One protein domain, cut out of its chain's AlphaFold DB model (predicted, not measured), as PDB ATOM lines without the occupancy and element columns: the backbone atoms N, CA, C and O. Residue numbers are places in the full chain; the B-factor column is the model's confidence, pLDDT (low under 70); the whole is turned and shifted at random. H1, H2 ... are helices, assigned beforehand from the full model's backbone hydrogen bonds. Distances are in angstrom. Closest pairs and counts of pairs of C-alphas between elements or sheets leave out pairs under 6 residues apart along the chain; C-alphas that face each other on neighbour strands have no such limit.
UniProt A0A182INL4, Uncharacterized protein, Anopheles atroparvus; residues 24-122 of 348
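Overview. This is residues 24 to 122 of the 348 residues of an uncharacterized protein of Anopheles atroparvus (UniProt A0A182INL4). One long helix, H1, is the spine of an elongated domain, with H4 side by side with it and running back along it. On the side of H1 away from H4, H3 crosses the half of H1 nearer its last residue, while H2 folds back after the end of H1 and forms a helical hairpin with H3. The printed part has 99 residues with four named helices, in the order H1, H2, H3, H4 along the chain, and no named strand, and its class is all helix. It is only just compact, close to loose, with a radius of gyration of the C-alphas of 15.1 A, and the C-alphas span 49 by 31 by 22 A.

Arrangement. H1, residues 24 to 54, is the hub and touches the three other helices. H4, residues 103 to 119, touches H1 at a shallow tilt of 5 degrees, opposite ways, and on H1 this involves residues 35 to 46 alone; the closest C-alphas are those of Gly 46 and Leu 105, 6.8 A apart. H3, residues 76 to 91, touches residues 41 to 51 of H1 alone, at a steep tilt of 47 degrees and the same way, with the closest C-alphas, those of Val 48 and Asp 87, 5.6 A apart. H2, residues 59 to 71, forms a helical hairpin with H1 at a shallow tilt of 21 degrees, opposite ways. They touch with residues 52 to 53 of H1 and 59 to 63 of H2 alone, and the closest C-alphas, those of Leu 52 and Arg 59, are 5.3 A apart. H2 and H3 form a second helical hairpin, at a shallow tilt of 26 degrees, opposite ways. They touch with residues 66 to 70 of H2 and 76 to 83 of H3 alone; the closest C-alphas are those of Ala 69 and Phe 79, 5.1 A apart. H4 is apart from H2 and from H3. The helix packing is mostly aligned, with 3 of the 4 touching pairs at a shallow tilt. In H1, H2, H3 and H4 every O i to N i+4 pair is within hydrogen-bond range.

Along the chain. H1 has 31 residues and measures 45.1 A from C-alpha 24 at (86.628, 105.294, 151.868) to C-alpha 54 at (78.533, 93.141, 109.228). H4 measures 23.7 A from first to last C-alpha and ends with C-alpha 119 at (94.255, 102.553, 140.483). H3 measures 22.2 A and H2 18.3 A.

Size, cuts and confidence. The two C-alphas farthest apart are those of Phe 24 and Glu 57, 49.1 A. The printed part has no cut. The links from H1 to H2 and from H2 to H3 are tight, with 4 residues each, and the link from H3 to H4 is long, with 11 residues. The mean pLDDT of the printed part is 70.8, and it is under 70 at residues 24 to 32, 54 to 58, 73 to 75, 91 to 104 and 116 to 122 of this predicted model.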
ATOM      1  N   PHE A  24      85.621 105.800 152.795       53.59
ATOM      2  CA  PHE A  24      86.628 105.294 151.868       53.59
ATOM      3  C   PHE A  24      86.249 103.939 151.251       53.59
ATOM      4  O   PHE A  24      86.434 103.751 150.054       53.59
ATOM      5  N   PHE A  25      85.686 102.996 152.014       55.03
ATOM      6  CA  PHE A  25      85.227 101.702 151.495       55.03
ATOM      7  C   PHE A  25      84.002 101.852 150.592       55.03
ATOM      8  O   PHE A  25      83.917 101.161 149.580       55.03
ATOM      9  N   LEU A  26      83.077 102.758 150.916       59.88
ATOM     10  CA  LEU A  26      81.919 103.067 150.076       59.88
ATOM     11  C   LEU A  26      82.333 103.802 148.799       59.88
ATOM     12  O   LEU A  26      81.850 103.461 147.723       59.88
ATOM     13  N   GLN A  27      83.263 104.753 148.886       57.91
ATOM     14  CA  GLN A  27      83.829 105.437 147.722       57.91
ATOM     15  C   GLN A  27      84.642 104.475 146.854       57.91
ATOM     16  O   GLN A  27      84.470 104.465 145.639       57.91
ATOM     17  N   LYS A  28      85.463 103.612 147.462       66.00
ATOM     18  CA  LYS A  28      86.217 102.564 146.766       66.00
ATOM     19  C   LYS A  28      85.280 101.592 146.058       66.00
ATOM     20  O   LYS A  28      85.462 101.362 144.871       66.00
ATOM     21  N   ARG A  29      84.248 101.096 146.744       67.00
ATOM     22  CA  ARG A  29      83.245 100.197 146.163       67.00
ATOM     23  C   ARG A  29      82.463 100.864 145.033       67.00
ATOM     24  O   ARG A  29      82.235 100.243 144.008       67.00
ATOM     25  N   ARG A  30      82.111 102.142 145.176       67.12
ATOM     26  CA  ARG A  30      81.435 102.912 144.122       67.12
ATOM     27  C   ARG A  30      82.331 103.117 142.900       67.12
ATOM     28  O   ARG A  30      81.851 103.076 141.776       67.12
ATOM     29  N   VAL A  31      83.626 103.341 143.108       67.06
ATOM     30  CA  VAL A  31      84.610 103.437 142.023       67.06
ATOM     31  C   VAL A  31      84.813 102.073 141.356       67.06
ATOM     32  O   VAL A  31      84.846 102.016 140.131       67.06
ATOM     33  N   GLU A  32      84.885 100.986 142.127       69.19
ATOM     34  CA  GLU A  32      84.921  99.603 141.621       69.19
ATOM     35  C   GLU A  32      83.691  99.292 140.760       69.19
ATOM     36  O   GLU A  32      83.852  98.871 139.617       69.19
ATOM     37  N   GLU A  33      82.488  99.604 141.251       73.12
ATOM     38  CA  GLU A  33      81.229  99.451 140.513       73.12
ATOM     39  C   GLU A  33      81.260 100.237 139.195       73.12
ATOM     40  O   GLU A  33      80.926  99.680 138.158       73.12
ATOM     41  N   ILE A  34      81.754 101.484 139.189       74.62
ATOM     42  CA  ILE A  34      81.896 102.296 137.964       74.62
ATOM     43  C   ILE A  34      82.887 101.670 136.967       74.62
ATOM     44  O   ILE A  34      82.659 101.731 135.758       74.62
ATOM     45  N   PHE A  35      83.991 101.085 137.438       71.00
ATOM     46  CA  PHE A  35      84.959 100.417 136.563       71.00
ATOM     47  C   PHE A  35      84.409  99.110 135.983       71.00
ATOM     48  O   PHE A  35      84.634  98.845 134.802       71.00
ATOM     49  N   GLU A  36      83.690  98.310 136.771       76.19
ATOM     50  CA  GLU A  36      83.020  97.091 136.297       76.19
ATOM     51  C   GLU A  36      81.962  97.419 135.241       76.19
ATOM     52  O   GLU A  36      81.944  96.828 134.158       76.19
ATOM     53  N   ASP A  37      81.158  98.437 135.519       77.12
ATOM     54  CA  ASP A  37      80.172  99.007 134.615       77.12
ATOM     55  C   ASP A  37      80.798  99.466 133.290       77.12
ATOM     56  O   ASP A  37      80.318  99.126 132.210       77.12
ATOM     57  N   LEU A  38      81.906 100.209 133.354       77.81
ATOM     58  CA  LEU A  38      82.600 100.726 132.175       77.81
ATOM     59  C   LEU A  38      83.276  99.609 131.367       77.81
ATOM     60  O   LEU A  38      83.305  99.663 130.137       77.81
ATOM     61  N   LEU A  39      83.808  98.580 132.030       75.06
ATOM     62  CA  LEU A  39      84.357  97.397 131.362       75.06
ATOM     63  C   LEU A  39      83.258  96.577 130.674       75.06
ATOM     64  O   LEU A  39      83.475  96.098 129.559       75.06
ATOM     65  N   SER A  40      82.087  96.455 131.304       79.81
ATOM     66  CA  SER A  40      80.901  95.825 130.719       79.81
ATOM     67  C   SER A  40      80.404  96.604 129.496       79.81
ATOM     68  O   SER A  40      80.222  96.018 128.427       79.81
ATOM     69  N   ASP A  41      80.298  97.932 129.606       80.31
ATOM     70  CA  ASP A  41      79.897  98.837 128.519       80.31
ATOM     71  C   ASP A  41      80.889  98.820 127.341       80.31
ATOM     72  O   ASP A  41      80.510  98.865 126.171       80.31
ATOM     73  N   LEU A  42      82.193  98.729 127.612       77.62
ATOM     74  CA  LEU A  42      83.200  98.597 126.557       77.62
ATOM     75  C   LEU A  42      83.130  97.227 125.872       77.62
ATOM     76  O   LEU A  42      83.340  97.137 124.661       77.62
ATOM     77  N   ALA A  43      82.830  96.163 126.617       76.12
ATOM     78  CA  ALA A  43      82.669  94.826 126.059       76.12
ATOM     79  C   ALA A  43      81.405  94.716 125.184       76.12
ATOM     80  O   ALA A  43      81.481  94.184 124.074       76.12
ATOM     81  N   THR A  44      80.271  95.261 125.640       80.69
ATOM     82  CA  THR A  44      79.019  95.350 124.864       80.69
ATOM     83  C   THR A  44      79.217  96.207 123.612       80.69
ATOM     84  O   THR A  44      78.880  95.774 122.512       80.69
ATOM     85  N   PHE A  45      79.887  97.361 123.721       81.31
ATOM     86  CA  PHE A  45      80.247  98.178 122.559       81.31
ATOM     87  C   PHE A  45      81.137  97.429 121.564       81.31
ATOM     88  O   PHE A  45      80.956  97.565 120.354       81.31
ATOM     89  N   GLY A  46      82.056  96.592 122.044       74.00
ATOM     90  CA  GLY A  46      82.855  95.719 121.190       74.00
ATOM     91  C   GLY A  46      82.015  94.751 120.360       74.00
ATOM     92  O   GLY A  46      82.248  94.640 119.157       74.00
ATOM     93  N   ARG A  47      81.012  94.106 120.968       76.88
ATOM     94  CA  ARG A  47      80.082  93.204 120.265       76.88
ATOM     95  C   ARG A  47      79.209  93.952 119.261       76.88
ATOM     96  O   ARG A  47      79.126  93.560 118.098       76.88
ATOM     97  N   VAL A  48      78.643  95.083 119.675       78.50
ATOM     98  CA  VAL A  48      77.819  95.948 118.816       78.50
ATOM     99  C   VAL A  48      78.621  96.485 117.628       78.50
ATOM    100  O   VAL A  48      78.115  96.525 116.509       78.50
ATOM    101  N   ALA A  49      79.889  96.853 117.819       74.12
ATOM    102  CA  ALA A  49      80.748  97.330 116.739       74.12
ATOM    103  C   ALA A  49      81.034  96.245 115.686       74.12
ATOM    104  O   ALA A  49      81.141  96.558 114.500       74.12
ATOM    105  N   VAL A  50      81.143  94.979 116.099       73.44
ATOM    106  CA  VAL A  50      81.281  93.835 115.181       73.44
ATOM    107  C   VAL A  50      79.990  93.616 114.404       73.44
ATOM    108  O   VAL A  50      80.034  93.530 113.177       73.44
ATOM    109  N   TYR A  51      78.850  93.614 115.097       75.00
ATOM    110  CA  TYR A  51      77.527  93.496 114.485       75.00
ATOM    111  C   TYR A  51      77.282  94.587 113.429       75.00
ATOM    112  O   TYR A  51      77.007  94.290 112.267       75.00
ATOM    113  N   LEU A  52      77.511  95.853 113.782       73.94
ATOM    114  CA  LEU A  52      77.340  96.985 112.869       73.94
ATOM    115  C   LEU A  52      78.353  97.007 111.714       73.94
ATOM    116  O   LEU A  52      78.118  97.677 110.713       73.94
ATOM    117  N   ASN A  53      79.490  96.317 111.829       71.19
ATOM    118  CA  ASN A  53      80.432  96.165 110.718       71.19
ATOM    119  C   ASN A  53      79.981  95.099 109.704       71.19
ATOM    120  O   ASN A  53      80.393  95.191 108.547       71.19
ATOM    121  N   GLY A  54      79.151  94.133 110.114       67.56
ATOM    122  CA  GLY A  54      78.533  93.141 109.228       67.56
ATOM    123  C   GLY A  54      77.255  93.633 108.535       67.56
ATOM    124  O   GLY A  54      76.929  93.166 107.448       67.56
ATOM    125  N   GLU A  55      76.550  94.598 109.125       65.94
ATOM    126  CA  GLU A  55      75.282  95.129 108.612       65.94
ATOM    127  C   GLU A  55      75.523  96.326 107.668       65.94
ATOM    128  O   GLU A  55      75.982  97.385 108.091       65.94
ATOM    129  N   THR A  56      75.259  96.193 106.364       60.44
ATOM    130  CA  THR A  56      75.650  97.204 105.356       60.44
ATOM    131  C   THR A  56      74.673  98.374 105.215       60.44
ATOM    132  O   THR A  56      75.109  99.480 104.889       60.44
ATOM    133  N   GLU A  57      73.381  98.181 105.498       66.12
ATOM    134  CA  GLU A  57      72.350  99.200 105.237       66.12
ATOM    135  C   GLU A  57      72.244 100.278 106.328       66.12
ATOM    136  O   GLU A  57      72.083 101.457 106.019       66.12
ATOM    137  N   ASN A  58      72.419  99.917 107.607       68.56
ATOM    138  CA  ASN A  58      72.185 100.825 108.745       68.56
ATOM    139  C   ASN A  58      73.447 101.211 109.535       68.56
ATOM    140  O   ASN A  58      73.374 101.907 110.549       68.56
ATOM    141  N   ARG A  59      74.637 100.824 109.063       73.12
ATOM    142  CA  ARG A  59      75.909 101.076 109.759       73.12
ATOM    143  C   ARG A  59      76.142 102.550 110.072       73.12
ATOM    144  O   ARG A  59      76.387 102.924 111.217       73.12
ATOM    145  N   LYS A  60      76.081 103.409 109.051       73.94
ATOM    146  CA  LYS A  60      76.429 104.836 109.186       73.94
ATOM    147  C   LYS A  60      75.446 105.578 110.090       73.94
ATOM    148  O   LYS A  60      75.863 106.436 110.863       73.94
ATOM    149  N   THR A  61      74.163 105.229 110.027       80.06
ATOM    150  CA  THR A  61      73.106 105.853 110.829       80.06
ATOM    151  C   THR A  61      73.176 105.405 112.290       80.06
ATOM    152  O   THR A  61      73.090 106.251 113.180       80.06
ATOM    153  N   SER A  62      73.422 104.120 112.560       78.12
ATOM    154  CA  SER A  62      73.592 103.586 113.919       78.12
ATOM    155  C   SER A  62      74.861 104.106 114.605       78.12
ATOM    156  O   SER A  62      74.794 104.554 115.751       78.12
ATOM    157  N   PHE A  63      76.000 104.170 113.903       78.81
ATOM    158  CA  PHE A  63      77.219 104.785 114.451       78.81
ATOM    159  C   PHE A  63      77.066 106.295 114.677       78.81
ATOM    160  O   PHE A  63      77.551 106.806 115.684       78.81
ATOM    161  N   ALA A  64      76.363 107.014 113.793       80.81
ATOM    162  CA  ALA A  64      76.080 108.435 113.996       80.81
ATOM    163  C   ALA A  64      75.195 108.678 115.231       80.81
ATOM    164  O   ALA A  64      75.432 109.631 115.970       80.81
ATOM    165  N   LYS A  65      74.218 107.800 115.497       81.88
ATOM    166  CA  LYS A  65      73.384 107.856 116.710       81.88
ATOM    167  C   LYS A  65      74.190 107.578 117.980       81.88
ATOM    168  O   LYS A  65      74.074 108.346 118.931       81.88
ATOM    169  N   LEU A  66      75.045 106.551 117.979       79.38
ATOM    170  CA  LEU A  66      75.945 106.257 119.105       79.38
ATOM    171  C   LEU A  66      76.924 107.411 119.370       79.38
ATOM    172  O   LEU A  66      77.127 107.794 120.519       79.38
ATOM    173  N   LYS A  67      77.478 108.014 118.311       81.50
ATOM    174  CA  LYS A  67      78.380 109.167 118.419       81.50
ATOM    175  C   LYS A  67      77.676 110.395 119.008       81.50
ATOM    176  O   LYS A  67      78.188 110.973 119.958       81.50
ATOM    177  N   ARG A  68      76.477 110.737 118.520       81.06
ATOM    178  CA  ARG A  68      75.663 111.837 119.076       81.06
ATOM    179  C   ARG A  68      75.287 111.600 120.542       81.06
ATOM    180  O   ARG A  68      75.264 112.540 121.327       81.06
ATOM    181  N   ALA A  69      75.005 110.351 120.920       76.56
ATOM    182  CA  ALA A  69      74.707 110.000 122.307       76.56
ATOM    183  C   ALA A  69      75.929 110.170 123.233       76.56
ATOM    184  O   ALA A  69      75.759 110.594 124.371       76.56
ATOM    185  N   LEU A  70      77.146 109.905 122.739       73.50
ATOM    186  CA  LEU A  70      78.402 110.122 123.476       73.50
ATOM    187  C   LEU A  70      78.819 111.598 123.571       73.50
ATOM    188  O   LEU A  70      79.434 111.995 124.558       73.50
ATOM    189  N   GLU A  71      78.512 112.416 122.562       78.12
ATOM    190  CA  GLU A  71      78.847 113.852 122.543       78.12
ATOM    191  C   GLU A  71      78.037 114.655 123.581       78.12
ATOM    192  O   GLU A  71      78.517 115.651 124.129       78.12
ATOM    193  N   ASN A  72      76.849 114.168 123.942       75.81
ATOM    194  CA  ASN A  72      76.030 114.736 125.006       75.81
ATOM    195  C   ASN A  72      76.531 114.281 126.389       75.81
ATOM    196  O   ASN A  72      76.075 113.277 126.934       75.81
ATOM    197  N   ARG A  73      77.430 115.066 127.002       54.28
ATOM    198  CA  ARG A  73      78.053 114.789 128.321       54.28
ATOM    199  C   ARG A  73      77.080 114.474 129.470       54.28
ATOM    200  O   ARG A  73      77.485 113.838 130.434       54.28
ATOM    201  N   ASN A  74      75.820 114.890 129.364       58.34
ATOM    202  CA  ASN A  74      74.790 114.673 130.385       58.34
ATOM    203  C   ASN A  74      73.905 113.439 130.113       58.34
ATOM    204  O   ASN A  74      72.910 113.250 130.805       58.34
ATOM    205  N   TYR A  75      74.215 112.629 129.092       64.94
ATOM    206  CA  TYR A  75      73.303 111.607 128.559       64.94
ATOM    207  C   TYR A  75      73.952 110.221 128.395       64.94
ATOM    208  O   TYR A  75      73.618 109.471 127.475       64.94
ATOM    209  N   TYR A  76      74.859 109.848 129.307       71.94
ATOM    210  CA  TYR A  76      75.487 108.517 129.317       71.94
ATOM    211  C   TYR A  76      74.452 107.382 129.432       71.94
ATOM    212  O   TYR A  76      74.574 106.356 128.766       71.94
ATOM    213  N   ASP A  77      73.359 107.605 130.167       75.81
ATOM    214  CA  ASP A  77      72.246 106.652 130.273       75.81
ATOM    215  C   ASP A  77      71.545 106.403 128.930       75.81
ATOM    216  O   ASP A  77      71.096 105.291 128.650       75.81
ATOM    217  N   GLY A  78      71.458 107.422 128.069       75.25
ATOM    218  CA  GLY A  78      70.906 107.267 126.724       75.25
ATOM    219  C   GLY A  78      71.837 106.502 125.793       75.25
ATOM    220  O   GLY A  78      71.363 105.713 124.977       75.25
ATOM    221  N   PHE A  79      73.151 106.677 125.954       80.62
ATOM    222  CA  PHE A  79      74.139 105.839 125.280       80.62
ATOM    223  C   PHE A  79      74.013 104.376 125.724       80.62
ATOM    224  O   PHE A  79      73.899 103.511 124.862       80.62
ATOM    225  N   ARG A  80      73.924 104.097 127.034       80.06
ATOM    226  CA  ARG A  80      73.726 102.733 127.565       80.06
ATOM    227  C   ARG A  80      72.466 102.055 127.039       80.06
ATOM    228  O   ARG A  80      72.523 100.897 126.640       80.06
ATOM    229  N   LYS A  81      71.334 102.766 127.003       83.56
ATOM    230  CA  LYS A  81      70.071 102.223 126.470       83.56
ATOM    231  C   LYS A  81      70.187 101.861 124.992       83.56
ATOM    232  O   LYS A  81      69.857 100.743 124.615       83.56
ATOM    233  N   LEU A  82      70.727 102.770 124.176       81.88
ATOM    234  CA  LEU A  82      70.967 102.516 122.751       81.88
ATOM    235  C   LEU A  82      71.960 101.369 122.530       81.88
ATOM    236  O   LEU A  82      71.800 100.586 121.597       81.88
ATOM    237  N   LEU A  83      72.974 101.259 123.386       82.06
ATOM    238  CA  LEU A  83      73.951 100.181 123.352       82.06
ATOM    239  C   LEU A  83      73.309  98.825 123.674       82.06
ATOM    240  O   LEU A  83      73.543  97.865 122.947       82.06
ATOM    241  N   GLY A  84      72.456  98.763 124.701       83.44
ATOM    242  CA  GLY A  84      71.705  97.563 125.073       83.44
ATOM    243  C   GLY A  84      70.715  97.120 123.995       83.44
ATOM    244  O   GLY A  84      70.689  95.949 123.636       83.44
ATOM    245  N   GLU A  85      69.971  98.054 123.394       84.81
ATOM    246  CA  GLU A  85      69.059  97.755 122.277       84.81
ATOM    247  C   GLU A  85      69.792  97.171 121.060       84.81
ATOM    248  O   GLU A  85      69.259  96.307 120.360       84.81
ATOM    249  N   LEU A  86      71.011  97.645 120.785       80.75
ATOM    250  CA  LEU A  86      71.840  97.123 119.700       80.75
ATOM    251  C   LEU A  86      72.496  95.781 120.064       80.75
ATOM    252  O   LEU A  86      72.599  94.928 119.186       80.75
ATOM    253  N   ASP A  87      72.892  95.562 121.322       81.00
ATOM    254  CA  ASP A  87      73.437  94.278 121.803       81.00
ATOM    255  C   ASP A  87      72.348  93.186 121.798       81.00
ATOM    256  O   ASP A  87      72.598  92.064 121.364       81.00
ATOM    257  N   GLU A  88      71.099  93.515 122.149       83.69
ATOM    258  CA  GLU A  88      69.954  92.597 122.026       83.69
ATOM    259  C   GLU A  88      69.637  92.229 120.571       83.69
ATOM    260  O   GLU A  88      69.266  91.089 120.277       83.69
ATOM    261  N   ARG A  89      69.768  93.183 119.640       77.38
ATOM    262  CA  ARG A  89      69.618  92.914 118.199       77.38
ATOM    263  C   ARG A  89      70.752  92.037 117.681       77.38
ATOM    264  O   ARG A  89      70.480  91.092 116.943       77.38
ATOM    265  N   ALA A  90      71.981  92.294 118.125       71.38
ATOM    266  CA  ALA A  90      73.143  91.472 117.809       71.38
ATOM    267  C   ALA A  90      73.001  90.037 118.357       71.38
ATOM    268  O   ALA A  90      73.264  89.078 117.636       71.38
ATOM    269  N   GLY A  91      72.503  89.869 119.588       68.62
ATOM    270  CA  GLY A  91      72.308  88.563 120.228       68.62
ATOM    271  C   GLY A  91      71.251  87.671 119.562       68.62
ATOM    272  O   GLY A  91      71.331  86.446 119.652       68.62
ATOM    273  N   LYS A  92      70.284  88.253 118.837       65.31
ATOM    274  CA  LYS A  92      69.249  87.506 118.094       65.31
ATOM    275  C   LYS A  92      69.764  86.835 116.811       65.31
ATOM    276  O   LYS A  92      69.067  85.980 116.274       65.31
ATOM    277  N   LEU A  93      70.960  87.188 116.331       56.84
ATOM    278  CA  LEU A  93      71.540  86.686 115.073       56.84
ATOM    279  C   LEU A  93      72.530  85.517 115.251       56.84
ATOM    280  O   LEU A  93      73.146  85.080 114.280       56.84
ATOM    281  N   GLY A  94      72.621  84.952 116.459       52.12
ATOM    282  CA  GLY A  94      73.436  83.774 116.772       52.12
ATOM    283  C   GLY A  94      74.778  84.110 117.440       52.12
ATOM    284  O   GLY A  94      75.195  85.268 117.454       52.12
ATOM    285  N   PRO A  95      75.459  83.113 118.037       47.12
ATOM    286  CA  PRO A  95      76.655  83.340 118.839       47.12
ATOM    287  C   PRO A  95      77.828  83.750 117.944       47.12
ATOM    288  O   PRO A  95      78.471  82.925 117.298       47.12
ATOM    289  N   THR A  96      78.132  85.043 117.908       52.12
ATOM    290  CA  THR A  96      79.413  85.523 117.392       52.12
ATOM    291  C   THR A  96      80.504  85.164 118.391       52.12
ATOM    292  O   THR A  96      80.482  85.647 119.522       52.12
ATOM    293  N   ASN A  97      81.435  84.310 117.958       50.06
ATOM    294  CA  ASN A  97      82.636  83.898 118.685       50.06
ATOM    295  C   ASN A  97      83.246  85.046 119.512       50.06
ATOM    296  O   ASN A  97      83.417  86.159 119.011       50.06
ATOM    297  N   GLU A  98      83.623  84.745 120.757       49.34
ATOM    298  CA  GLU A  98      84.067  85.688 121.801       49.34
ATOM    299  C   GLU A  98      85.340  86.499 121.454       49.34
ATOM    300  O   GLU A  98      85.724  87.412 122.182       49.34
ATOM    301  N   ASP A  99      85.954  86.250 120.294       52.94
ATOM    302  CA  ASP A  99      87.277  86.744 119.911       52.94
ATOM    303  C   ASP A  99      87.306  87.687 118.696       52.94
ATOM    304  O   ASP A  99      88.330  87.797 118.018       52.94
ATOM    305  N   ILE A 100      86.236  88.438 118.417       57.91
ATOM    306  CA  ILE A 100      86.227  89.444 117.330       57.91
ATOM    307  C   ILE A 100      86.222  90.876 117.886       57.91
ATOM    308  O   ILE A 100      85.712  91.802 117.277       57.91
ATOM    309  N   THR A 101      86.821  91.137 119.049       59.97
ATOM    310  CA  THR A 101      87.003  92.536 119.478       59.97
ATOM    311  C   THR A 101      88.015  93.246 118.563       59.97
ATOM    312  O   THR A 101      89.104  92.699 118.338       59.97
ATOM    313  N   PRO A 102      87.710  94.455 118.041       69.38
ATOM    314  CA  PRO A 102      88.650  95.239 117.241       69.38
ATOM    315  C   PRO A 102      89.975  95.458 117.993       69.38
ATOM    316  O   PRO A 102      89.946  95.684 119.205       69.38
ATOM    317  N   PRO A 103      91.140  95.439 117.319       69.94
ATOM    318  CA  PRO A 103      92.450  95.500 117.977       69.94
ATOM    319  C   PRO A 103      92.632  96.760 118.838       69.94
ATOM    320  O   PRO A 103      93.173  96.682 119.939       69.94
ATOM    321  N   LEU A 104      92.085  97.898 118.396       69.62
ATOM    322  CA  LEU A 104      92.060  99.144 119.169       69.62
ATOM    323  C   LEU A 104      91.239  99.014 120.460       69.62
ATOM    324  O   LEU A 104      91.641  99.514 121.505       69.62
ATOM    325  N   LEU A 105      90.108  98.309 120.411       70.50
ATOM    326  CA  LEU A 105      89.245  98.113 121.572       70.50
ATOM    327  C   LEU A 105      89.875  97.151 122.584       70.50
ATOM    328  O   LEU A 105      89.767  97.379 123.784       70.50
ATOM    329  N   ARG A 106      90.594  96.117 122.121       71.69
ATOM    330  CA  ARG A 106      91.388  95.241 123.002       71.69
ATOM    331  C   ARG A 106      92.483  96.013 123.719       71.69
ATOM    332  O   ARG A 106      92.720  95.791 124.902       71.69
ATOM    333  N   GLU A 107      93.144  96.931 123.018       77.31
ATOM    334  CA  GLU A 107      94.173  97.770 123.621       77.31
ATOM    335  C   GLU A 107      93.590  98.735 124.662       77.31
ATOM    336  O   GLU A 107      94.186  98.903 125.726       77.31
ATOM    337  N   VAL A 108      92.417  99.319 124.393       75.56
ATOM    338  CA  VAL A 108      91.691 100.164 125.352       75.56
ATOM    339  C   VAL A 108      91.215  99.346 126.551       75.56
ATOM    340  O   VAL A 108      91.488  99.742 127.677       75.56
ATOM    341  N   LEU A 109      90.597  98.180 126.343       73.56
ATOM    342  CA  LEU A 109      90.181  97.272 127.418       73.56
ATOM    343  C   LEU A 109      91.365  96.849 128.290       73.56
ATOM    344  O   LEU A 109      91.251  96.857 129.511       73.56
ATOM    345  N   ARG A 110      92.516  96.538 127.684       79.12
ATOM    346  CA  ARG A 110      93.750  96.231 128.416       79.12
ATOM    347  C   ARG A 110      94.242  97.433 129.214       79.12
ATOM    348  O   ARG A 110      94.526  97.277 130.386       79.12
ATOM    349  N   LYS A 111      94.288  98.636 128.630       77.81
ATOM    350  CA  LYS A 111      94.712  99.852 129.346       77.81
ATOM    351  C   LYS A 111      93.758 100.218 130.482       77.81
ATOM    352  O   LYS A 111      94.224 100.605 131.541       77.81
ATOM    353  N   VAL A 112      92.449 100.083 130.285       73.38
ATOM    354  CA  VAL A 112      91.439 100.326 131.325       73.38
ATOM    355  C   VAL A 112      91.534  99.269 132.421       73.38
ATOM    356  O   VAL A 112      91.441  99.623 133.588       73.38
ATOM    357  N   ARG A 113      91.791  98.001 132.075       75.62
ATOM    358  CA  ARG A 113      92.036  96.926 133.043       75.62
ATOM    359  C   ARG A 113      93.336  97.144 133.816       75.62
ATOM    360  O   ARG A 113      93.315  97.067 135.032       75.62
ATOM    361  N   ASP A 114      94.419  97.519 133.142       76.38
ATOM    362  CA  ASP A 114      95.696  97.867 133.773       76.38
ATOM    363  C   ASP A 114      95.549  99.089 134.685       76.38
ATOM    364  O   ASP A 114      96.168  99.148 135.743       76.38
ATOM    365  N   VAL A 115      94.753 100.085 134.277       74.38
ATOM    366  CA  VAL A 115      94.438 101.248 135.109       74.38
ATOM    367  C   VAL A 115      93.595 100.810 136.289       74.38
ATOM    368  O   VAL A 115      94.013 101.112 137.389       74.38
ATOM    369  N   ALA A 116      92.515 100.049 136.113       65.44
ATOM    370  CA  ALA A 116      91.707  99.532 137.215       65.44
ATOM    371  C   ALA A 116      92.558  98.708 138.196       65.44
ATOM    372  O   ALA A 116      92.502  98.924 139.399       65.44
ATOM    373  N   GLU A 117      93.437  97.835 137.707       66.38
ATOM    374  CA  GLU A 117      94.334  97.032 138.544       66.38
ATOM    375  C   GLU A 117      95.394  97.868 139.281       66.38
ATOM    376  O   GLU A 117      95.794  97.497 140.384       66.38
ATOM    377  N   LYS A 118      95.836  98.996 138.704       67.19
ATOM    378  CA  LYS A 118      96.828  99.914 139.301       67.19
ATOM    379  C   LYS A 118      96.213 101.036 140.145       67.19
ATOM    380  O   LYS A 118      96.879 101.545 141.041       67.19
ATOM    381  N   SER A 119      94.990 101.463 139.833       59.31
ATOM    382  CA  SER A 119      94.255 102.553 140.483       59.31
ATOM    383  C   SER A 119      93.387 102.049 141.625       59.31
ATOM    384  O   SER A 119      93.049 102.818 142.523       59.31
ATOM    385  N   LEU A 120      93.049 100.759 141.630       55.19
ATOM    386  CA  LEU A 120      92.598 100.107 142.841       55.19
ATOM    387  C   LEU A 120      93.785  99.983 143.786       55.19
ATOM    388  O   LEU A 120      94.812  99.391 143.469       55.19
ATOM    389  N   LEU A 121      93.602 100.537 144.979       51.53
ATOM    390  CA  LEU A 121      94.441 100.367 146.157       51.53
ATOM    391  C   LEU A 121      94.534  98.875 146.543       51.53
ATOM    392  O   LEU A 121      93.902  98.428 147.505       51.53
ATOM    393  N   ARG A 122      95.293  98.099 145.766       48.47
ATOM    394  CA  ARG A 122      95.816  96.776 146.097       48.47
ATOM    395  C   ARG A 122      97.259  96.955 146.578       48.47
ATOM    396  O   ARG A 122      98.171  97.035 145.761       48.47
TER     397      ARG A 122